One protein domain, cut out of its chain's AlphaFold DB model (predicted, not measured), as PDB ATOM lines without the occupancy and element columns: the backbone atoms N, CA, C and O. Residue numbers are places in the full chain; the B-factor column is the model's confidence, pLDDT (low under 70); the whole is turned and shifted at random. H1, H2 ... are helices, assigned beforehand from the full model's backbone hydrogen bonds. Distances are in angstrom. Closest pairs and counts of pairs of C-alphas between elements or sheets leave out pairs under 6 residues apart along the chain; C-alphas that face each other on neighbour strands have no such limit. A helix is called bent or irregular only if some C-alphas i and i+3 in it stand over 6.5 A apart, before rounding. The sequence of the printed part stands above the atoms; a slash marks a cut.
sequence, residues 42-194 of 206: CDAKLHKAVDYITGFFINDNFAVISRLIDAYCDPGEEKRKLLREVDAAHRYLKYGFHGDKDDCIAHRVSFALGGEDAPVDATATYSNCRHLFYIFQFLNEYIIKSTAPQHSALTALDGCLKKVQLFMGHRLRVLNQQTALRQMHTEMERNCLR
ATOM      1  N   CYS A  42     -14.586 -27.887 151.130       47.53
ATOM      2  CA  CYS A  42     -15.080 -27.040 150.046       47.53
ATOM      3  C   CYS A  42     -15.248 -27.851 148.749       47.53
ATOM      4  O   CYS A  42     -16.218 -27.645 148.035       47.53
ATOM      5  N   ASP A  43     -14.408 -28.867 148.523       49.44
ATOM      6  CA  ASP A  43     -14.416 -29.744 147.347       49.44
ATOM      7  C   ASP A  43     -15.627 -30.708 147.330       49.44
ATOM      8  O   ASP A  43     -16.199 -30.970 146.279       49.44
ATOM      9  N   ALA A  44     -16.093 -31.220 148.479       47.91
ATOM     10  CA  ALA A  44     -17.184 -32.210 148.528       47.91
ATOM     11  C   ALA A  44     -18.581 -31.598 148.303       47.91
ATOM     12  O   ALA A  44     -19.434 -32.211 147.653       47.91
ATOM     13  N   LYS A  45     -18.820 -30.384 148.820       51.72
ATOM     14  CA  LYS A  45     -20.032 -29.610 148.498       51.72
ATOM     15  C   LYS A  45     -19.994 -29.107 147.055       51.72
ATOM     16  O   LYS A  45     -21.010 -29.237 146.375       51.72
ATOM     17  N   LEU A  46     -18.832 -28.645 146.572       45.75
ATOM     18  CA  LEU A  46     -18.646 -28.304 145.160       45.75
ATOM     19  C   LEU A  46     -18.953 -29.504 144.265       45.75
ATOM     20  O   LEU A  46     -19.712 -29.361 143.322       45.75
ATOM     21  N   HIS A  47     -18.435 -30.696 144.576       46.81
ATOM     22  CA  HIS A  47     -18.684 -31.903 143.784       46.81
ATOM     23  C   HIS A  47     -20.176 -32.246 143.701       46.81
ATOM     24  O   HIS A  47     -20.670 -32.498 142.608       46.81
ATOM     25  N   LYS A  48     -20.922 -32.172 144.814       49.56
ATOM     26  CA  LYS A  48     -22.382 -32.377 144.796       49.56
ATOM     27  C   LYS A  48     -23.130 -31.307 143.996       49.56
ATOM     28  O   LYS A  48     -24.072 -31.639 143.282       49.56
ATOM     29  N   ALA A  49     -22.736 -30.040 144.111       52.09
ATOM     30  CA  ALA A  49     -23.345 -28.951 143.349       52.09
ATOM     31  C   ALA A  49     -23.021 -29.057 141.847       52.09
ATOM     32  O   ALA A  49     -23.903 -28.888 141.011       52.09
ATOM     33  N   VAL A  50     -21.782 -29.416 141.500       54.81
ATOM     34  CA  VAL A  50     -21.312 -29.668 140.128       54.81
ATOM     35  C   VAL A  50     -22.025 -30.878 139.513       54.81
ATOM     36  O   VAL A  50     -22.422 -30.820 138.348       54.81
ATOM     37  N   ASP A  51     -22.257 -31.940 140.287       62.75
ATOM     38  CA  ASP A  51     -23.038 -33.100 139.846       62.75
ATOM     39  C   ASP A  51     -24.513 -32.745 139.621       62.75
ATOM     40  O   ASP A  51     -25.106 -33.207 138.646       62.75
ATOM     41  N   TYR A  52     -25.098 -31.872 140.449       68.94
ATOM     42  CA  TYR A  52     -26.467 -31.382 140.247       68.94
ATOM     43  C   TYR A  52     -26.586 -30.493 139.001       68.94
ATOM     44  O   TYR A  52     -27.483 -30.696 138.184       68.94
ATOM     45  N   ILE A  53     -25.657 -29.549 138.808       71.94
ATOM     46  CA  ILE A  53     -25.611 -28.680 137.621       71.94
ATOM     47  C   ILE A  53     -25.454 -29.540 136.357       71.94
ATOM     48  O   ILE A  53     -26.181 -29.355 135.385       71.94
ATOM     49  N   THR A  54     -24.566 -30.535 136.376       78.44
ATOM     50  CA  THR A  54     -24.380 -31.450 135.238       78.44
ATOM     51  C   THR A  54     -25.608 -32.342 135.026       78.44
ATOM     52  O   THR A  54     -26.002 -32.594 133.889       78.44
ATOM     53  N   GLY A  55     -26.259 -32.791 136.099       81.19
ATOM     54  CA  GLY A  55     -27.518 -33.529 136.036       81.19
ATOM     55  C   GLY A  55     -28.609 -32.741 135.312       81.19
ATOM     56  O   GLY A  55     -29.085 -33.167 134.261       81.19
ATOM     57  N   PHE A  56     -28.919 -31.552 135.826       82.75
ATOM     58  CA  PHE A  56     -30.027 -30.724 135.353       82.75
ATOM     59  C   PHE A  56     -29.783 -30.094 133.975       82.75
ATOM     60  O   PHE A  56     -30.687 -30.036 133.135       82.75
ATOM     61  N   PHE A  57     -28.571 -29.590 133.725       82.38
ATOM     62  CA  PHE A  57     -28.270 -28.890 132.475       82.38
ATOM     63  C   PHE A  57     -27.814 -29.819 131.352       82.38
ATOM     64  O   PHE A  57     -28.014 -29.480 130.186       82.38
ATOM     65  N   ILE A  58     -27.255 -30.990 131.663       85.38
ATOM     66  CA  ILE A  58     -26.728 -31.904 130.645       85.38
ATOM     67  C   ILE A  58     -27.502 -33.219 130.617       85.38
ATOM     68  O   ILE A  58     -28.156 -33.501 129.617       85.38
ATOM     69  N   ASN A  59     -27.471 -34.022 131.677       86.94
ATOM     70  CA  ASN A  59     -27.994 -35.392 131.605       86.94
ATOM     71  C   ASN A  59     -29.493 -35.434 131.270       86.94
ATOM     72  O   ASN A  59     -29.894 -36.159 130.357       86.94
ATOM     73  N   ASP A  60     -30.299 -34.611 131.941       86.75
ATOM     74  CA  ASP A  60     -31.748 -34.581 131.724       86.75
ATOM     75  C   ASP A  60     -32.105 -34.081 130.317       86.75
ATOM     76  O   ASP A  60     -32.981 -34.642 129.658       86.75
ATOM     77  N   ASN A  61     -31.395 -33.068 129.811       89.69
ATOM     78  CA  ASN A  61     -31.674 -32.509 128.483       89.69
ATOM     79  C   ASN A  61     -31.253 -33.462 127.367       89.69
ATOM     80  O   ASN A  61     -31.989 -33.628 126.400       89.69
ATOM     81  N   PHE A  62     -30.121 -34.150 127.508       90.12
ATOM     82  CA  PHE A  62     -29.711 -35.155 126.529       90.12
ATOM     83  C   PHE A  62     -30.649 -36.368 126.525       90.12
ATOM     84  O   PHE A  62     -30.938 -36.900 125.456       90.12
ATOM     85  N   ALA A  63     -31.228 -36.736 127.674       89.69
ATOM     86  CA  ALA A  63     -32.291 -37.737 127.719       89.69
ATOM     87  C   ALA A  63     -33.560 -37.277 126.977       89.69
ATOM     88  O   ALA A  63     -34.185 -38.077 126.281       89.69
ATOM     89  N   VAL A  64     -33.941 -35.999 127.090       90.50
ATOM     90  CA  VAL A  64     -35.054 -35.421 126.314       90.50
ATOM     91  C   VAL A  64     -34.741 -35.432 124.816       90.50
ATOM     92  O   VAL A  64     -35.579 -35.876 124.036       90.50
ATOM     93  N   ILE A  65     -33.533 -35.029 124.411       90.50
ATOM     94  CA  ILE A  65     -33.097 -35.041 123.005       90.50
ATOM     95  C   ILE A  65     -33.165 -36.459 122.425       90.50
ATOM     96  O   ILE A  65     -33.720 -36.643 121.345       90.50
ATOM     97  N   SER A  66     -32.681 -37.477 123.145       91.19
ATOM     98  CA  SER A  66     -32.790 -38.871 122.697       91.19
ATOM     99  C   SER A  66     -34.244 -39.311 122.508       91.19
ATOM    100  O   SER A  66     -34.555 -39.925 121.492       91.19
ATOM    101  N   ARG A  67     -35.157 -38.937 123.417       90.69
ATOM    102  CA  ARG A  67     -36.595 -39.240 123.265       90.69
ATOM    103  C   ARG A  67     -37.212 -38.544 122.055       90.69
ATOM    104  O   ARG A  67     -38.048 -39.136 121.382       90.69
ATOM    105  N   LEU A  68     -36.814 -37.303 121.776       90.50
ATOM    106  CA  LEU A  68     -37.268 -36.575 120.589       90.50
ATOM    107  C   LEU A  68     -36.767 -37.248 119.306       90.50
ATOM    108  O   LEU A  68     -37.543 -37.441 118.378       90.50
ATOM    109  N   ILE A  69     -35.508 -37.687 119.271       90.56
ATOM    110  CA  ILE A  69     -34.974 -38.475 118.150       90.56
ATOM    111  C   ILE A  69     -35.752 -39.781 117.990       90.56
ATOM    112  O   ILE A  69     -36.071 -40.182 116.875       90.56
ATOM    113  N   ASP A  70     -36.084 -40.446 119.096       90.50
ATOM    114  CA  ASP A  70     -36.855 -41.681 119.044       90.50
ATOM    115  C   ASP A  70     -38.276 -41.495 118.514       90.50
ATOM    116  O   ASP A  70     -38.771 -42.386 117.826       90.50
ATOM    117  N   ALA A  71     -38.896 -40.353 118.806       88.44
ATOM    118  CA  ALA A  71     -40.259 -40.035 118.402       88.44
ATOM    119  C   ALA A  71     -40.375 -39.496 116.967       88.44
ATOM    120  O   ALA A  71     -41.395 -39.730 116.325       88.44
ATOM    121  N   TYR A  72     -39.366 -38.765 116.477       87.56
ATOM    122  CA  TYR A  72     -39.464 -37.995 115.227       87.56
ATOM    123  C   TYR A  72     -38.519 -38.447 114.111       87.56
ATOM    124  O   TYR A  72     -38.687 -38.004 112.976       87.56
ATOM    125  N   CYS A  73     -37.536 -39.304 114.392       86.81
ATOM    126  CA  CYS A  73     -36.640 -39.830 113.366       86.81
ATOM    127  C   CYS A  73     -36.983 -41.281 113.031       86.81
ATOM    128  O   CYS A  73     -37.074 -42.136 113.920       86.81
ATOM    129  N   ASP A  74     -37.085 -41.572 111.735       86.19
ATOM    130  CA  ASP A  74     -37.328 -42.925 111.255       86.19
ATOM    131  C   ASP A  74     -36.179 -43.877 111.636       86.19
ATOM    132  O   ASP A  74     -34.999 -43.494 111.653       86.19
ATOM    133  N   PRO A  75     -36.487 -45.144 111.957       84.94
ATOM    134  CA  PRO A  75     -35.468 -46.135 112.265       84.94
ATOM    135  C   PRO A  75     -34.569 -46.376 111.045       84.94
ATOM    136  O   PRO A  75     -35.020 -46.813 109.991       84.94
ATOM    137  N   GLY A  76     -33.267 -46.120 111.195       87.94
ATOM    138  CA  GLY A  76     -32.316 -46.236 110.093       87.94
ATOM    139  C   GLY A  76     -30.879 -45.885 110.476       87.94
ATOM    140  O   GLY A  76     -30.548 -45.701 111.651       87.94
ATOM    141  N   GLU A  77     -30.002 -45.818 109.472       85.50
ATOM    142  CA  GLU A  77     -28.606 -45.398 109.661       85.50
ATOM    143  C   GLU A  77     -28.517 -43.933 110.111       85.50
ATOM    144  O   GLU A  77     -27.725 -43.622 110.996       85.50
ATOM    145  N   GLU A  78     -29.374 -43.047 109.593       82.88
ATOM    146  CA  GLU A  78     -29.373 -41.628 109.972       82.88
ATOM    147  C   GLU A  78     -29.714 -41.415 111.447       82.88
ATOM    148  O   GLU A  78     -28.976 -40.726 112.151       82.88
ATOM    149  N   LYS A  79     -30.757 -42.085 111.959       87.06
ATOM    150  CA  LYS A  79     -31.094 -42.068 113.389       87.06
ATOM    151  C   LYS A  79     -29.940 -42.580 114.252       87.06
ATOM    152  O   LYS A  79     -29.601 -41.968 115.263       87.06
ATOM    153  N   ARG A  80     -29.298 -43.687 113.854       86.88
ATOM    154  CA  ARG A  80     -28.133 -44.237 114.574       86.88
ATOM    155  C   ARG A  80     -26.954 -43.274 114.570       86.88
ATOM    156  O   ARG A  80     -26.298 -43.130 115.600       86.88
ATOM    157  N   LYS A  81     -26.691 -42.619 113.440       84.94
ATOM    158  CA  LYS A  81     -25.661 -41.587 113.333       84.94
ATOM    159  C   LYS A  81     -25.980 -40.426 114.272       84.94
ATOM    160  O   LYS A  81     -25.145 -40.098 115.103       84.94
ATOM    161  N   LEU A  82     -27.200 -39.892 114.231       84.75
ATOM    162  CA  LEU A  82     -27.625 -38.778 115.078       84.75
ATOM    163  C   LEU A  82     -27.501 -39.098 116.576       84.75
ATOM    164  O   LEU A  82     -26.983 -38.283 117.332       84.75
ATOM    165  N   LEU A  83     -27.888 -40.302 117.006       87.81
ATOM    166  CA  LEU A  83     -27.708 -40.739 118.395       87.81
ATOM    167  C   LEU A  83     -26.228 -40.806 118.811       87.81
ATOM    168  O   LEU A  83     -25.900 -40.451 119.942       87.81
ATOM    169  N   ARG A  84     -25.324 -41.216 117.909       85.50
ATOM    170  CA  ARG A  84     -23.873 -41.173 118.167       85.50
ATOM    171  C   ARG A  84     -23.366 -39.740 118.287       85.50
ATOM    172  O   ARG A  84     -22.553 -39.476 119.166       85.50
ATOM    173  N   GLU A  85     -23.854 -38.831 117.446       84.19
ATOM    174  CA  GLU A  85     -23.484 -37.413 117.524       84.19
ATOM    175  C   GLU A  85     -23.980 -36.770 118.826       84.19
ATOM    176  O   GLU A  85     -23.251 -36.009 119.458       84.19
ATOM    177  N   VAL A  86     -25.182 -37.130 119.284       87.81
ATOM    178  CA  VAL A  86     -25.722 -36.702 120.582       87.81
ATOM    179  C   VAL A  86     -24.871 -37.222 121.740       87.81
ATOM    180  O   VAL A  86     -24.548 -36.460 122.646       87.81
ATOM    181  N   ASP A  87     -24.448 -38.484 121.715       84.62
ATOM    182  CA  ASP A  87     -23.551 -39.032 122.740       84.62
ATOM    183  C   ASP A  87     -22.161 -38.361 122.701       84.62
ATOM    184  O   ASP A  87     -21.587 -38.022 123.738       84.62
ATOM    185  N   ALA A  88     -21.635 -38.067 121.508       81.56
ATOM    186  CA  ALA A  88     -20.397 -37.306 121.356       81.56
ATOM    187  C   ALA A  88     -20.525 -35.888 121.940       81.56
ATOM    188  O   ALA A  88     -19.667 -35.465 122.718       81.56
ATOM    189  N   ALA A  89     -21.621 -35.185 121.643       83.12
ATOM    190  CA  ALA A  89     -21.936 -33.868 122.188       83.12
ATOM    191  C   ALA A  89     -22.124 -33.889 123.718       83.12
ATOM    192  O   ALA A  89     -21.632 -33.000 124.418       83.12
ATOM    193  N   HIS A  90     -22.763 -34.930 124.260       85.00
ATOM    194  CA  HIS A  90     -22.920 -35.131 125.704       85.00
ATOM    195  C   HIS A  90     -21.564 -35.257 126.396       85.00
ATOM    196  O   HIS A  90     -21.263 -34.530 127.347       85.00
ATOM    197  N   ARG A  91     -20.705 -36.143 125.880       78.50
ATOM    198  CA  ARG A  91     -19.347 -36.361 126.397       78.50
ATOM    199  C   ARG A  91     -18.492 -35.108 126.265       78.50
ATOM    200  O   ARG A  91     -17.757 -34.778 127.196       78.50
ATOM    201  N   TYR A  92     -18.619 -34.399 125.146       77.56
ATOM    202  CA  TYR A  92     -17.937 -33.135 124.902       77.56
ATOM    203  C   TYR A  92     -18.291 -32.085 125.961       77.56
ATOM    204  O   TYR A  92     -17.404 -31.467 126.553       77.56
ATOM    205  N   LEU A  93     -19.578 -31.932 126.280       78.62
ATOM    206  CA  LEU A  93     -20.021 -31.007 127.320       78.62
ATOM    207  C   LEU A  93     -19.583 -31.459 128.716       78.62
ATOM    208  O   LEU A  93     -19.119 -30.624 129.494       78.62
ATOM    209  N   LYS A  94     -19.665 -32.761 129.014       76.12
ATOM    210  CA  LYS A  94     -19.340 -33.326 130.330       76.12
ATOM    211  C   LYS A  94     -17.848 -33.266 130.675       76.12
ATOM    212  O   LYS A  94     -17.496 -32.845 131.771       76.12
ATOM    213  N   TYR A  95     -16.976 -33.708 129.772       71.12
ATOM    214  CA  TYR A  95     -15.532 -33.833 130.039       71.12
ATOM    215  C   TYR A  95     -14.719 -32.655 129.510       71.12
ATOM    216  O   TYR A  95     -13.638 -32.355 130.016       71.12
ATOM    217  N   GLY A  96     -15.286 -31.930 128.552       64.94
ATOM    218  CA  GLY A  96     -14.894 -30.577 128.249       64.94
ATOM    219  C   GLY A  96     -13.874 -30.351 127.152       64.94
ATOM    220  O   GLY A  96     -13.138 -31.246 126.758       64.94
ATOM    221  N   PHE A  97     -13.833 -29.076 126.745       58.53
ATOM    222  CA  PHE A  97     -12.838 -28.386 125.927       58.53
ATOM    223  C   PHE A  97     -11.396 -28.708 126.340       58.53
ATOM    224  O   PHE A  97     -10.771 -27.972 127.100       58.53
ATOM    225  N   HIS A  98     -10.852 -29.813 125.852       40.22
ATOM    226  CA  HIS A  98      -9.414 -30.025 125.869       40.22
ATOM    227  C   HIS A  98      -8.866 -29.487 124.548       40.22
ATOM    228  O   HIS A  98      -8.929 -30.173 123.537       40.22
ATOM    229  N   GLY A  99      -8.329 -28.264 124.566       42.56
ATOM    230  CA  GLY A  99      -7.380 -27.831 123.535       42.56
ATOM    231  C   GLY A  99      -7.832 -26.815 122.486       42.56
ATOM    232  O   GLY A  99      -7.000 -26.485 121.647       42.56
ATOM    233  N   ASP A 100      -9.040 -26.251 122.529       45.88
ATOM    234  CA  ASP A 100      -9.407 -25.248 121.519       45.88
ATOM    235  C   ASP A 100      -8.809 -23.878 121.871       45.88
ATOM    236  O   ASP A 100      -9.337 -23.115 122.678       45.88
ATOM    237  N   LYS A 101      -7.677 -23.572 121.226       51.56
ATOM    238  CA  LYS A 101      -7.127 -22.214 121.060       51.56
ATOM    239  C   LYS A 101      -7.892 -21.410 119.995       51.56
ATOM    240  O   LYS A 101      -7.406 -20.376 119.546       51.56
ATOM    241  N   ASP A 102      -9.048 -21.907 119.566       54.53
ATOM    242  CA  ASP A 102      -9.835 -21.311 118.500       54.53
ATOM    243  C   ASP A 102     -10.628 -20.115 119.025       54.53
ATOM    244  O   ASP A 102     -11.274 -20.182 120.077       54.53
ATOM    245  N   ASP A 103     -10.609 -19.031 118.244       62.84
ATOM    246  CA  ASP A 103     -11.362 -17.794 118.468       62.84
ATOM    247  C   ASP A 103     -12.862 -17.990 118.173       62.84
ATOM    248  O   ASP A 103     -13.474 -17.328 117.337       62.84
ATOM    249  N   CYS A 104     -13.469 -18.975 118.832       70.38
ATOM    250  CA  CYS A 104     -14.895 -19.230 118.744       70.38
ATOM    251  C   CYS A 104     -15.657 -18.307 119.688       70.38
ATOM    252  O   CYS A 104     -15.338 -18.215 120.873       70.38
ATOM    253  N   ILE A 105     -16.736 -17.694 119.188       68.25
ATOM    254  CA  ILE A 105     -17.652 -16.882 120.000       68.25
ATOM    255  C   ILE A 105     -18.144 -17.642 121.237       68.25
ATOM    256  O   ILE A 105     -18.199 -17.059 122.315       68.25
ATOM    257  N   ALA A 106     -18.395 -18.949 121.117       67.31
ATOM    258  CA  ALA A 106     -18.831 -19.803 122.220       67.31
ATOM    259  C   ALA A 106     -17.773 -19.980 123.332       67.31
ATOM    260  O   ALA A 106     -18.095 -20.445 124.425       67.31
ATOM    261  N   HIS A 107     -16.514 -19.608 123.069       69.56
ATOM    262  CA  HIS A 107     -15.406 -19.612 124.032       69.56
ATOM    263  C   HIS A 107     -15.105 -18.210 124.585       69.56
ATOM    264  O   HIS A 107     -14.225 -18.062 125.434       69.56
ATOM    265  N   ARG A 108     -15.801 -17.163 124.120       65.75
ATOM    266  CA  ARG A 108     -15.565 -15.781 124.555       65.75
ATOM    267  C   ARG A 108     -16.356 -15.451 125.814       65.75
ATOM    268  O   ARG A 108     -17.486 -15.891 126.009       65.75
ATOM    269  N   VAL A 109     -15.788 -14.588 126.656       61.78
ATOM    270  CA  VAL A 109     -16.437 -14.107 127.889       61.78
ATOM    271  C   VAL A 109     -17.794 -13.454 127.598       61.78
ATOM    272  O   VAL A 109     -18.725 -13.621 128.378       61.78
ATOM    273  N   SER A 110     -17.936 -12.782 126.451       61.12
ATOM    274  CA  SER A 110     -19.205 -12.198 126.003       61.12
ATOM    275  C   SER A 110     -20.322 -13.236 125.868       61.12
ATOM    276  O   SER A 110     -21.454 -12.943 126.225       61.12
ATOM    277  N   PHE A 111     -20.011 -14.459 125.435       67.50
ATOM    278  CA  PHE A 111     -20.978 -15.557 125.393       67.50
ATOM    279  C   PHE A 111     -21.338 -16.048 126.803       67.50
ATOM    280  O   PHE A 111     -22.505 -16.266 127.103       67.50
ATOM    281  N   ALA A 112     -20.365 -16.144 127.716       60.81
ATOM    282  CA  ALA A 112     -20.628 -16.536 129.110       60.81
ATOM    283  C   ALA A 112     -21.381 -15.486 129.948       60.81
ATOM    284  O   ALA A 112     -21.912 -15.821 131.014       60.81
ATOM    285  N   LEU A 113     -21.379 -14.224 129.516       61.09
ATOM    286  CA  LEU A 113     -22.034 -13.110 130.207       61.09
ATOM    287  C   LEU A 113     -23.292 -12.600 129.492       61.09
ATOM    288  O   LEU A 113     -24.065 -11.883 130.115       61.09
ATOM    289  N   GLY A 114     -23.506 -12.958 128.224       60.28
ATOM    290  CA  GLY A 114     -24.547 -12.373 127.376       60.28
ATOM    291  C   GLY A 114     -25.987 -12.796 127.686       60.28
ATOM    292  O   GLY A 114     -26.904 -12.252 127.084       60.28
ATOM    293  N   GLY A 115     -26.210 -13.719 128.627       56.16
ATOM    294  CA  GLY A 115     -27.561 -14.152 129.003       56.16
ATOM    295  C   GLY A 115     -28.328 -14.796 127.841       56.16
ATOM    296  O   GLY A 115     -27.723 -15.406 126.963       56.16
ATOM    297  N   GLU A 116     -29.658 -14.682 127.849       52.44
ATOM    298  CA  GLU A 116     -30.535 -15.240 126.802       52.44
ATOM    299  C   GLU A 116     -30.429 -14.498 125.455       52.44
ATOM    300  O   GLU A 116     -30.779 -15.063 124.422       52.44
ATOM    301  N   ASP A 117     -29.893 -13.273 125.454       53.06
ATOM    302  CA  ASP A 117     -29.819 -12.392 124.281       53.06
ATOM    303  C   ASP A 117     -28.511 -12.535 123.486       53.06
ATOM    304  O   ASP A 117     -28.306 -11.844 122.487       53.06
ATOM    305  N   ALA A 118     -27.597 -13.413 123.914       55.19
ATOM    306  CA  ALA A 118     -26.363 -13.664 123.182       55.19
ATOM    307  C   ALA A 118     -26.693 -14.344 121.838       55.19
ATOM    308  O   ALA A 118     -27.147 -15.492 121.840       55.19
ATOM    309  N   PRO A 119     -26.462 -13.695 120.678       51.75
ATOM    310  CA  PRO A 119     -26.789 -14.297 119.394       51.75
ATOM    311  C   PRO A 119     -25.926 -15.542 119.183       51.75
ATOM    312  O   PRO A 119     -24.704 -15.460 119.037       51.75
ATOM    313  N   VAL A 120     -26.565 -16.711 119.170       55.94
ATOM    314  CA  VAL A 120     -25.912 -17.974 118.820       55.94
ATOM    315  C   VAL A 120     -26.083 -18.183 117.331       55.94
ATOM    316  O   VAL A 120     -26.944 -18.928 116.870       55.94
ATOM    317  N   ASP A 121     -25.259 -17.481 116.563       57.50
ATOM    318  CA  ASP A 121     -25.123 -17.791 115.152       57.50
ATOM    319  C   ASP A 121     -24.246 -19.042 115.018       57.50
ATOM    320  O   ASP A 121     -23.030 -19.000 115.219       57.50
ATOM    321  N   ALA A 122     -24.865 -20.177 114.683       52.72
ATOM    322  CA  ALA A 122     -24.154 -21.428 114.434       52.72
ATOM    323  C   ALA A 122     -23.073 -21.270 113.344       52.72
ATOM    324  O   ALA A 122     -22.074 -21.992 113.366       52.72
ATOM    325  N   THR A 123     -23.219 -20.305 112.427       54.53
ATOM    326  CA  THR A 123     -22.218 -19.998 111.393       54.53
ATOM    327  C   THR A 123     -21.017 -19.211 111.925       54.53
ATOM    328  O   THR A 123     -19.935 -19.305 111.349       54.53
ATOM    329  N   ALA A 124     -21.166 -18.526 113.065       56.16
ATOM    330  CA  ALA A 124     -20.094 -17.832 113.784       56.16
ATOM    331  C   ALA A 124     -19.378 -18.724 114.821       56.16
ATOM    332  O   ALA A 124     -18.472 -18.274 115.530       56.16
ATOM    333  N   THR A 125     -19.782 -19.995 114.934       60.34
ATOM    334  CA  THR A 125     -19.128 -20.990 115.795       60.34
ATOM    335  C   THR A 125     -18.202 -21.901 114.987       60.34
ATOM    336  O   THR A 125     -18.513 -22.282 113.858       60.34
ATOM    337  N   TYR A 126     -17.050 -22.250 115.560       62.84
ATOM    338  CA  TYR A 126     -16.049 -23.113 114.930       62.84
ATOM    339  C   TYR A 126     -16.090 -24.526 115.537       62.84
ATOM    340  O   TYR A 126     -16.706 -24.746 116.584       62.84
ATOM    341  N   SER A 127     -15.454 -25.474 114.841       64.75
ATOM    342  CA  SER A 127     -15.127 -26.820 115.336       64.75
ATOM    343  C   SER A 127     -16.310 -27.579 115.986       64.75
ATOM    344  O   SER A 127     -17.409 -27.664 115.430       64.75
ATOM    345  N   ASN A 128     -16.080 -28.157 117.164       67.38
ATOM    346  CA  ASN A 128     -17.005 -28.992 117.924       67.38
ATOM    347  C   ASN A 128     -18.205 -28.199 118.476       67.38
ATOM    348  O   ASN A 128     -19.275 -28.769 118.687       67.38
ATOM    349  N   CYS A 129     -18.061 -26.881 118.669       70.75
ATOM    350  CA  CYS A 129     -19.168 -26.008 119.073       70.75
ATOM    351  C   CYS A 129     -20.233 -25.913 117.981       70.75
ATOM    352  O   CYS A 129     -21.420 -26.041 118.272       70.75
ATOM    353  N   ARG A 130     -19.819 -25.772 116.719       72.00
ATOM    354  CA  ARG A 130     -20.750 -25.779 115.582       72.00
ATOM    355  C   ARG A 130     -21.513 -27.092 115.484       72.00
ATOM    356  O   ARG A 130     -22.713 -27.093 115.225       72.00
ATOM    357  N   HIS A 131     -20.817 -28.200 115.719       72.44
ATOM    358  CA  HIS A 131     -21.401 -29.535 115.667       72.44
ATOM    359  C   HIS A 131     -22.495 -29.738 116.721       72.44
ATOM    360  O   HIS A 131     -23.559 -30.271 116.421       72.44
ATOM    361  N   LEU A 132     -22.276 -29.229 117.937       79.38
ATOM    362  CA  LEU A 132     -23.281 -29.232 118.997       79.38
ATOM    363  C   LEU A 132     -24.558 -28.491 118.575       79.38
ATOM    364  O   LEU A 132     -25.648 -29.034 118.722       79.38
ATOM    365  N   PHE A 133     -24.435 -27.278 118.028       80.88
ATOM    366  CA  PHE A 133     -25.595 -26.485 117.598       80.88
ATOM    367  C   PHE A 133     -26.290 -27.060 116.359       80.88
ATOM    368  O   PHE A 133     -27.512 -26.959 116.235       80.88
ATOM    369  N   TYR A 134     -25.538 -27.727 115.484       81.94
ATOM    370  CA  TYR A 134     -26.085 -28.403 114.314       81.94
ATOM    371  C   TYR A 134     -27.085 -29.506 114.687       81.94
ATOM    372  O   TYR A 134     -28.119 -29.622 114.038       81.94
ATOM    373  N   ILE A 135     -26.846 -30.261 115.768       84.81
ATOM    374  CA  ILE A 135     -27.782 -31.295 116.251       84.81
ATOM    375  C   ILE A 135     -29.162 -30.691 116.560       84.81
ATOM    376  O   ILE A 135     -30.187 -31.267 116.193       84.81
ATOM    377  N   PHE A 136     -29.197 -29.519 117.201       87.56
ATOM    378  CA  PHE A 136     -30.448 -28.830 117.531       87.56
ATOM    379  C   PHE A 136     -31.165 -28.312 116.284       87.56
ATOM    380  O   PHE A 136     -32.377 -28.481 116.177       87.56
ATOM    381  N   GLN A 137     -30.436 -27.725 115.328       85.12
ATOM    382  CA  GLN A 137     -31.017 -27.297 114.050       85.12
ATOM    383  C   GLN A 137     -31.595 -28.482 113.273       85.12
ATOM    384  O   GLN A 137     -32.741 -28.436 112.832       85.12
ATOM    385  N   PHE A 138     -30.832 -29.568 113.170       85.56
ATOM    386  CA  PHE A 138     -31.235 -30.771 112.453       85.56
ATOM    387  C   PHE A 138     -32.503 -31.393 113.048       85.56
ATOM    388  O   PHE A 138     -33.441 -31.718 112.321       85.56
ATOM    389  N   LEU A 139     -32.572 -31.516 114.376       87.06
ATOM    390  CA  LEU A 139     -33.746 -32.083 115.037       87.06
ATOM    391  C   LEU A 139     -34.972 -31.166 114.932       87.06
ATOM    392  O   LEU A 139     -36.088 -31.658 114.775       87.06
ATOM    393  N   ASN A 140     -34.774 -29.846 114.968       89.06
ATOM    394  CA  ASN A 140     -35.841 -28.870 114.751       89.06
ATOM    395  C   ASN A 140     -36.471 -29.054 113.360       89.06
ATOM    396  O   ASN A 140     -37.689 -29.205 113.246       89.06
ATOM    397  N   GLU A 141     -35.646 -29.169 112.315       87.81
ATOM    398  CA  GLU A 141     -36.134 -29.447 110.962       87.81
ATOM    399  C   GLU A 141     -36.920 -30.758 110.867       87.81
ATOM    400  O   GLU A 141     -37.960 -30.795 110.211       87.81
ATOM    401  N   TYR A 142     -36.453 -31.823 111.525       86.19
ATOM    402  CA  TYR A 142     -37.143 -33.115 111.546       86.19
ATOM    403  C   TYR A 142     -38.518 -33.032 112.217       86.19
ATOM    404  O   TYR A 142     -39.495 -33.564 111.693       86.19
ATOM    405  N   ILE A 143     -38.620 -32.322 113.344       86.94
ATOM    406  CA  ILE A 143     -39.898 -32.132 114.040       86.94
ATOM    407  C   ILE A 143     -40.866 -31.329 113.162       86.94
ATOM    408  O   ILE A 143     -42.026 -31.722 113.035       86.94
ATOM    409  N   ILE A 144     -40.399 -30.251 112.517       88.44
ATOM    410  CA  ILE A 144     -41.217 -29.417 111.617       88.44
ATOM    411  C   ILE A 144     -41.702 -30.211 110.398       88.44
ATOM    412  O   ILE A 144     -42.855 -30.069 110.000       88.44
ATOM    413  N   LYS A 145     -40.832 -31.037 109.805       86.62
ATOM    414  CA  LYS A 145     -41.136 -31.845 108.611       86.62
ATOM    415  C   LYS A 145     -41.940 -33.112 108.924       86.62
ATOM    416  O   LYS A 145     -42.361 -33.796 107.993       86.62
ATOM    417  N   SER A 146     -42.143 -33.444 110.200       85.25
ATOM    418  CA  SER A 146     -42.921 -34.619 110.598       85.25
ATOM    419  C   SER A 146     -44.393 -34.491 110.198       85.25
ATOM    420  O   SER A 146     -44.927 -33.399 110.027       85.25
ATOM    421  N   THR A 147     -45.078 -35.626 110.069       76.19
ATOM    422  CA  THR A 147     -46.503 -35.683 109.698       76.19
ATOM    423  C   THR A 147     -47.435 -35.086 110.757       76.19
ATOM    424  O   THR A 147     -48.564 -34.719 110.437       76.19
ATOM    425  N   ALA A 148     -46.973 -34.968 112.006       78.50
ATOM    426  CA  ALA A 148     -47.706 -34.387 113.127       78.50
ATOM    427  C   ALA A 148     -46.761 -33.534 114.002       78.50
ATOM    428  O   ALA A 148     -46.376 -33.963 115.099       78.50
ATOM    429  N   PRO A 149     -46.365 -32.335 113.537       76.88
ATOM    430  CA  PRO A 149     -45.444 -31.477 114.270       76.88
ATOM    431  C   PRO A 149     -46.088 -31.041 115.588       76.88
ATOM    432  O   PRO A 149     -47.168 -30.447 115.608       76.88
ATOM    433  N   GLN A 150     -45.425 -31.332 116.708       83.69
ATOM    434  CA  GLN A 150     -45.908 -30.917 118.022       83.69
ATOM    435  C   GLN A 150     -45.166 -29.671 118.481       83.69
ATOM    436  O   GLN A 150     -43.946 -29.679 118.651       83.69
ATOM    437  N   HIS A 151     -45.921 -28.609 118.759       86.44
ATOM    438  CA  HIS A 151     -45.359 -27.377 119.306       86.44
ATOM    439  C   HIS A 151     -44.606 -27.631 120.622       86.44
ATOM    440  O   HIS A 151     -43.513 -27.111 120.817       86.44
ATOM    441  N   SER A 152     -45.129 -28.519 121.472       86.31
ATOM    442  CA  SER A 152     -44.487 -28.942 122.723       86.31
ATOM    443  C   SER A 152     -43.099 -29.561 122.517       86.31
ATOM    444  O   SER A 152     -42.210 -29.329 123.334       86.31
ATOM    445  N   ALA A 153     -42.886 -30.314 121.434       87.81
ATOM    446  CA  ALA A 153     -41.589 -30.902 121.106       87.81
ATOM    447  C   ALA A 153     -40.567 -29.828 120.702       87.81
ATOM    448  O   ALA A 153     -39.423 -29.867 121.154       87.81
ATOM    449  N   LEU A 154     -40.997 -28.829 119.925       87.88
ATOM    450  CA  LEU A 154     -40.164 -27.676 119.567       87.88
ATOM    451  C   LEU A 154     -39.810 -26.833 120.798       87.88
ATOM    452  O   LEU A 154     -38.649 -26.476 120.980       87.88
ATOM    453  N   THR A 155     -40.774 -26.578 121.690       87.94
ATOM    454  CA  THR A 155     -40.528 -25.874 122.958       87.94
ATOM    455  C   THR A 155     -39.562 -26.647 123.858       87.94
ATOM    456  O   THR A 155     -38.669 -26.056 124.463       87.94
ATOM    457  N   ALA A 156     -39.704 -27.973 123.942       88.50
ATOM    458  CA  ALA A 156     -38.792 -28.813 124.714       88.50
ATOM    459  C   ALA A 156     -37.365 -28.776 124.143       88.50
ATOM    460  O   ALA A 156     -36.402 -28.689 124.908       88.50
ATOM    461  N   LEU A 157     -37.228 -28.801 122.814       89.75
ATOM    462  CA  LEU A 157     -35.940 -28.713 122.133       89.75
ATOM    463  C   LEU A 157     -35.258 -27.355 122.356       89.75
ATOM    464  O   LEU A 157     -34.071 -27.323 122.682       89.75
ATOM    465  N   ASP A 158     -36.006 -26.253 122.255       88.00
ATOM    466  CA  ASP A 158     -35.518 -24.900 122.562       88.00
ATOM    467  C   ASP A 158     -35.057 -24.783 124.024       88.00
ATOM    468  O   ASP A 158     -33.963 -24.295 124.314       88.00
ATOM    469  N   GLY A 159     -35.836 -25.334 124.959       86.56
ATOM    470  CA  GLY A 159     -35.452 -25.396 126.368       86.56
ATOM    471  C   GLY A 159     -34.158 -26.185 126.604       86.56
ATOM    472  O   GLY A 159     -33.331 -25.783 127.427       86.56
ATOM    473  N   CYS A 160     -33.947 -27.283 125.870       89.44
ATOM    474  CA  CYS A 160     -32.696 -28.043 125.924       89.44
ATOM    475  C   CYS A 160     -31.517 -27.225 125.379       89.44
ATOM    476  O   CYS A 160     -30.458 -27.201 126.009       89.44
ATOM    477  N   LEU A 161     -31.704 -26.525 124.256       88.38
ATOM    478  CA  LEU A 161     -30.680 -25.671 123.651       88.38
ATOM    479  C   LEU A 161     -30.239 -24.560 124.613       88.38
ATOM    480  O   LEU A 161     -29.044 -24.418 124.881       88.38
ATOM    481  N   LYS A 162     -31.199 -23.835 125.200       85.69
ATOM    482  CA  LYS A 162     -30.933 -22.773 126.184       85.69
ATOM    483  C   LYS A 162     -30.136 -23.285 127.378       85.69
ATOM    484  O   LYS A 162     -29.146 -22.683 127.784       85.69
ATOM    485  N   LYS A 163     -30.510 -24.442 127.926       86.38
ATOM    486  CA  LYS A 163     -29.788 -25.053 129.053       86.38
ATOM    487  C   LYS A 163     -28.368 -25.479 128.685       86.38
ATOM    488  O   LYS A 163     -27.458 -25.294 129.491       86.38
ATOM    489  N   VAL A 164     -28.156 -26.000 127.478       85.31
ATOM    490  CA  VAL A 164     -26.813 -26.321 126.980       85.31
ATOM    491  C   VAL A 164     -25.957 -25.059 126.851       85.31
ATOM    492  O   VAL A 164     -24.816 -25.055 127.315       85.31
ATOM    493  N   GLN A 165     -26.504 -23.968 126.310       80.94
ATOM    494  CA  GLN A 165     -25.811 -22.677 126.217       80.94
ATOM    495  C   GLN A 165     -25.449 -22.126 127.604       80.94
ATOM    496  O   GLN A 165     -24.298 -21.748 127.838       80.94
ATOM    497  N   LEU A 166     -26.389 -22.164 128.555       82.12
ATOM    498  CA  LEU A 166     -26.149 -21.765 129.945       82.12
ATOM    499  C   LEU A 166     -25.031 -22.590 130.588       82.12
ATOM    500  O   LEU A 166     -24.157 -22.037 131.258       82.12
ATOM    501  N   PHE A 167     -25.010 -23.902 130.357       84.00
ATOM    502  CA  PHE A 167     -23.957 -24.768 130.875       84.00
ATOM    503  C   PHE A 167     -22.591 -24.470 130.254       84.00
ATOM    504  O   PHE A 167     -21.586 -24.437 130.965       84.00
ATOM    505  N   MET A 168     -22.537 -24.205 128.947       79.69
ATOM    506  CA  MET A 168     -21.308 -23.770 128.280       79.69
ATOM    507  C   MET A 168     -20.788 -22.457 128.877       79.69
ATOM    508  O   MET A 168     -19.609 -22.371 129.226       79.69
ATOM    509  N   GLY A 169     -21.668 -21.473 129.081       76.25
ATOM    510  CA  GLY A 169     -21.327 -20.207 129.730       76.25
ATOM    511  C   GLY A 169     -20.839 -20.391 131.172       76.25
ATOM    512  O   GLY A 169     -19.811 -19.830 131.559       76.25
ATOM    513  N   HIS A 170     -21.515 -21.240 131.952       79.19
ATOM    514  CA  HIS A 170     -21.092 -21.612 133.304       79.19
ATOM    515  C   HIS A 170     -19.682 -22.215 133.304       79.19
ATOM    516  O   HIS A 170     -18.816 -21.776 134.059       79.19
ATOM    517  N   ARG A 171     -19.414 -23.178 132.417       77.94
ATOM    518  CA  ARG A 171     -18.097 -23.818 132.324       77.94
ATOM    519  C   ARG A 171     -16.998 -22.840 131.935       77.94
ATOM    520  O   ARG A 171     -15.920 -22.888 132.524       77.94
ATOM    521  N   LEU A 172     -17.265 -21.940 130.992       75.06
ATOM    522  CA  LEU A 172     -16.304 -20.910 130.608       75.06
ATOM    523  C   LEU A 172     -16.005 -19.954 131.773       75.06
ATOM    524  O   LEU A 172     -14.847 -19.613 132.014       75.06
ATOM    525  N   ARG A 173     -17.025 -19.575 132.554       74.50
ATOM    526  CA  ARG A 173     -16.846 -18.772 133.772       74.50
ATOM    527  C   ARG A 173     -15.948 -19.478 134.787       74.50
ATOM    528  O   ARG A 173     -14.999 -18.865 135.268       74.50
ATOM    529  N   VAL A 174     -16.204 -20.758 135.061       77.38
ATOM    530  CA  VAL A 174     -15.387 -21.567 135.980       77.38
ATOM    531  C   VAL A 174     -13.940 -21.658 135.492       77.38
ATOM    532  O   VAL A 174     -13.018 -21.473 136.282       77.38
ATOM    533  N   LEU A 175     -13.714 -21.877 134.192       75.25
ATOM    534  CA  LEU A 175     -12.365 -21.915 133.613       75.25
ATOM    535  C   LEU A 175     -11.622 -20.582 133.768       75.25
ATOM    536  O   LEU A 175     -10.451 -20.573 134.154       75.25
ATOM    537  N   ASN A 176     -12.294 -19.458 133.514       70.38
ATOM    538  CA  ASN A 176     -11.702 -18.130 133.672       70.38
ATOM    539  C   ASN A 176     -11.375 -17.824 135.138       70.38
ATOM    540  O   ASN A 176     -10.272 -17.364 135.433       70.38
ATOM    541  N   GLN A 177     -12.279 -18.155 136.064       72.25
ATOM    542  CA  GLN A 177     -12.037 -18.022 137.502       72.25
ATOM    543  C   GLN A 177     -10.850 -18.879 137.952       72.25
ATOM    544  O   GLN A 177      -9.943 -18.377 138.611       72.25
ATOM    545  N   GLN A 178     -10.792 -20.148 137.541       76.62
ATOM    546  CA  GLN A 178      -9.662 -21.028 137.852       76.62
ATOM    547  C   GLN A 178      -8.345 -20.510 137.265       76.62
ATOM    548  O   GLN A 178      -7.302 -20.636 137.903       76.62
ATOM    549  N   THR A 179      -8.375 -19.923 136.069       75.31
ATOM    550  CA  THR A 179      -7.186 -19.341 135.433       75.31
ATOM    551  C   THR A 179      -6.688 -18.125 136.207       75.31
ATOM    552  O   THR A 179      -5.502 -18.068 136.529       75.31
ATOM    553  N   ALA A 180      -7.581 -17.207 136.582       74.62
ATOM    554  CA  ALA A 180      -7.241 -16.048 137.404       74.62
ATOM    555  C   ALA A 180      -6.681 -16.467 138.775       74.62
ATOM    556  O   ALA A 180      -5.650 -15.958 139.210       74.62
ATOM    557  N   LEU A 181      -7.294 -17.465 139.423       77.81
ATOM    558  CA  LEU A 181      -6.800 -18.028 140.683       77.81
ATOM    559  C   LEU A 181      -5.411 -18.653 140.545       77.81
ATOM    560  O   LEU A 181      -4.557 -18.438 141.401       77.81
ATOM    561  N   ARG A 182      -5.148 -19.387 139.457       76.06
ATOM    562  CA  ARG A 182      -3.810 -19.934 139.185       76.06
ATOM    563  C   ARG A 182      -2.780 -18.834 138.958       76.06
ATOM    564  O   ARG A 182      -1.657 -18.972 139.433       76.06
ATOM    565  N   GLN A 183      -3.138 -17.766 138.248       79.81
ATOM    566  CA  GLN A 183      -2.248 -16.624 138.029       79.81
ATOM    567  C   GLN A 183      -1.892 -15.945 139.353       79.81
ATOM    568  O   GLN A 183      -0.704 -15.818 139.644       79.81
ATOM    569  N   MET A 184      -2.895 -15.634 140.184       79.19
ATOM    570  CA  MET A 184      -2.691 -15.086 141.531       79.19
ATOM    571  C   MET A 184      -1.805 -16.002 142.383       79.19
ATOM    572  O   MET A 184      -0.822 -15.551 142.960       79.19
ATOM    573  N   HIS A 185      -2.080 -17.310 142.400       80.69
ATOM    574  CA  HIS A 185      -1.265 -18.270 143.146       80.69
ATOM    575  C   HIS A 185       0.190 -18.307 142.656       80.69
ATOM    576  O   HIS A 185       1.116 -18.312 143.461       80.69
ATOM    577  N   THR A 186       0.405 -18.312 141.337       83.06
ATOM    578  CA  THR A 186       1.753 -18.336 140.743       83.06
ATOM    579  C   THR A 186       2.529 -17.058 141.072       83.06
ATOM    580  O   THR A 186       3.742 -17.089 141.267       83.06
ATOM    581  N   GLU A 187       1.846 -15.917 141.111       84.12
ATOM    582  CA  GLU A 187       2.444 -14.639 141.484       84.12
ATOM    583  C   GLU A 187       2.792 -14.579 142.974       84.12
ATOM    584  O   GLU A 187       3.920 -14.226 143.317       84.12
ATOM    585  N   MET A 188       1.890 -15.030 143.847       79.88
ATOM    586  CA  MET A 188       2.157 -15.159 145.280       79.88
ATOM    587  C   MET A 188       3.330 -16.101 145.564       79.88
ATOM    588  O   MET A 188       4.199 -15.769 146.366       79.88
ATOM    589  N   GLU A 189       3.395 -17.250 144.888       81.31
ATOM    590  CA  GLU A 189       4.512 -18.192 145.001       81.31
ATOM    591  C   GLU A 189       5.834 -17.533 144.586       81.31
ATOM    592  O   GLU A 189       6.817 -17.596 145.326       81.31
ATOM    593  N   ARG A 190       5.848 -16.817 143.452       85.12
ATOM    594  CA  ARG A 190       7.016 -16.036 143.018       85.12
ATOM    595  C   ARG A 190       7.427 -14.984 144.052       85.12
ATOM    596  O   ARG A 190       8.620 -14.828 144.304       85.12
ATOM    597  N   ASN A 191       6.471 -14.285 144.659       79.38
ATOM    598  CA  ASN A 191       6.739 -13.264 145.673       79.38
ATOM    599  C   ASN A 191       7.308 -13.869 146.964       79.38
ATOM    600  O   ASN A 191       8.296 -13.348 147.483       79.38
ATOM    601  N   CYS A 192       6.768 -15.000 147.425       80.44
ATOM    602  CA  CYS A 192       7.311 -15.750 148.557       80.44
ATOM    603  C   CYS A 192       8.744 -16.221 148.291       80.44
ATOM    604  O   CYS A 192       9.617 -16.008 149.129       80.44
ATOM    605  N   LEU A 193       9.009 -16.809 147.119       83.19
ATOM    606  CA  LEU A 193      10.349 -17.279 146.750       83.19
ATOM    607  C   LEU A 193      11.362 -16.131 146.639       83.19
ATOM    608  O   LEU A 193      12.528 -16.312 146.981       83.19
ATOM    609  N   ARG A 194      10.937 -14.951 146.167       86.62
ATOM    610  CA  ARG A 194      11.822 -13.788 146.002       86.62
ATOM    611  C   ARG A 194      12.092 -13.046 147.310       86.62
ATOM    612  O   ARG A 194      13.216 -12.608 147.530       86.62
TER     613      ARG A 194
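What this domain is: This is residues 42 to 194 of the 206 residues of an uncharacterized protein of Daphnia magna (UniProt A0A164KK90). One very long helix, H5, runs most of the length of the model; its first part joins H1b, H2 and H4 in an up-and-down bundle, each running against the one before, while its residues 177 to 194 stick out. Residues 42 to 50 of H1a also stick out, and short H3 packs on H5. The printed part has 153 residues with five named helices, H1 to H5 in chain order, and no named strand: all helix. It is loose, with a radius of gyration of the C-alphas of 18.4 A, and spans 72 by 34 by 29 A.

Where its parts are: Find C-alpha 151 at (-45.359, -27.377, 119.306); from there H5, residues 151 to 194, runs 64.6 A to C-alpha 194 at (11.822, -13.788, 146.002). H1, residues 42 to 72, was assigned as one helix by its hydrogen bonds but is bent: C-alphas 57 and 60 are 6.7 A apart. Its arms are H1a, residues 42 to 57, 22.0 A, and H1b, residues 60 to 72, 18.5 A. H2 is residues 77 to 95, 26.8 A; H3 is 109 to 113; H4 is 127 to 145, 27.3 A.

How they stand to each other: Look at Asn 61 and Cys 160, the closest C-alphas of H1b and H5, which touch at 5.2 A. H4 and H5 form a helical hairpin, a shallow tilt of 12 degrees, closest at C-alphas 140 and 154, 6.6 A. H1b and H2 form another, at 7 degrees, with C-alphas 62 and 90 closest at 6.8 A. H3 touches H5 at C-alphas 112 and 169, 3.8 A. H1a and H4 are apart. Every O i to N i+4 pair is within hydrogen-bond range in H1a, H1b, H2, H3 and H5; in H4, 14 of 15.

The domain as a whole: C-alphas 147 and 194, the farthest apart, are 72.1 A apart. The printed part has no cut; the links H2 to H3 and H3 to H4 are long. Look for pLDDT under 70 at residues 42 to 52, 96 to 103 and 105 to 128.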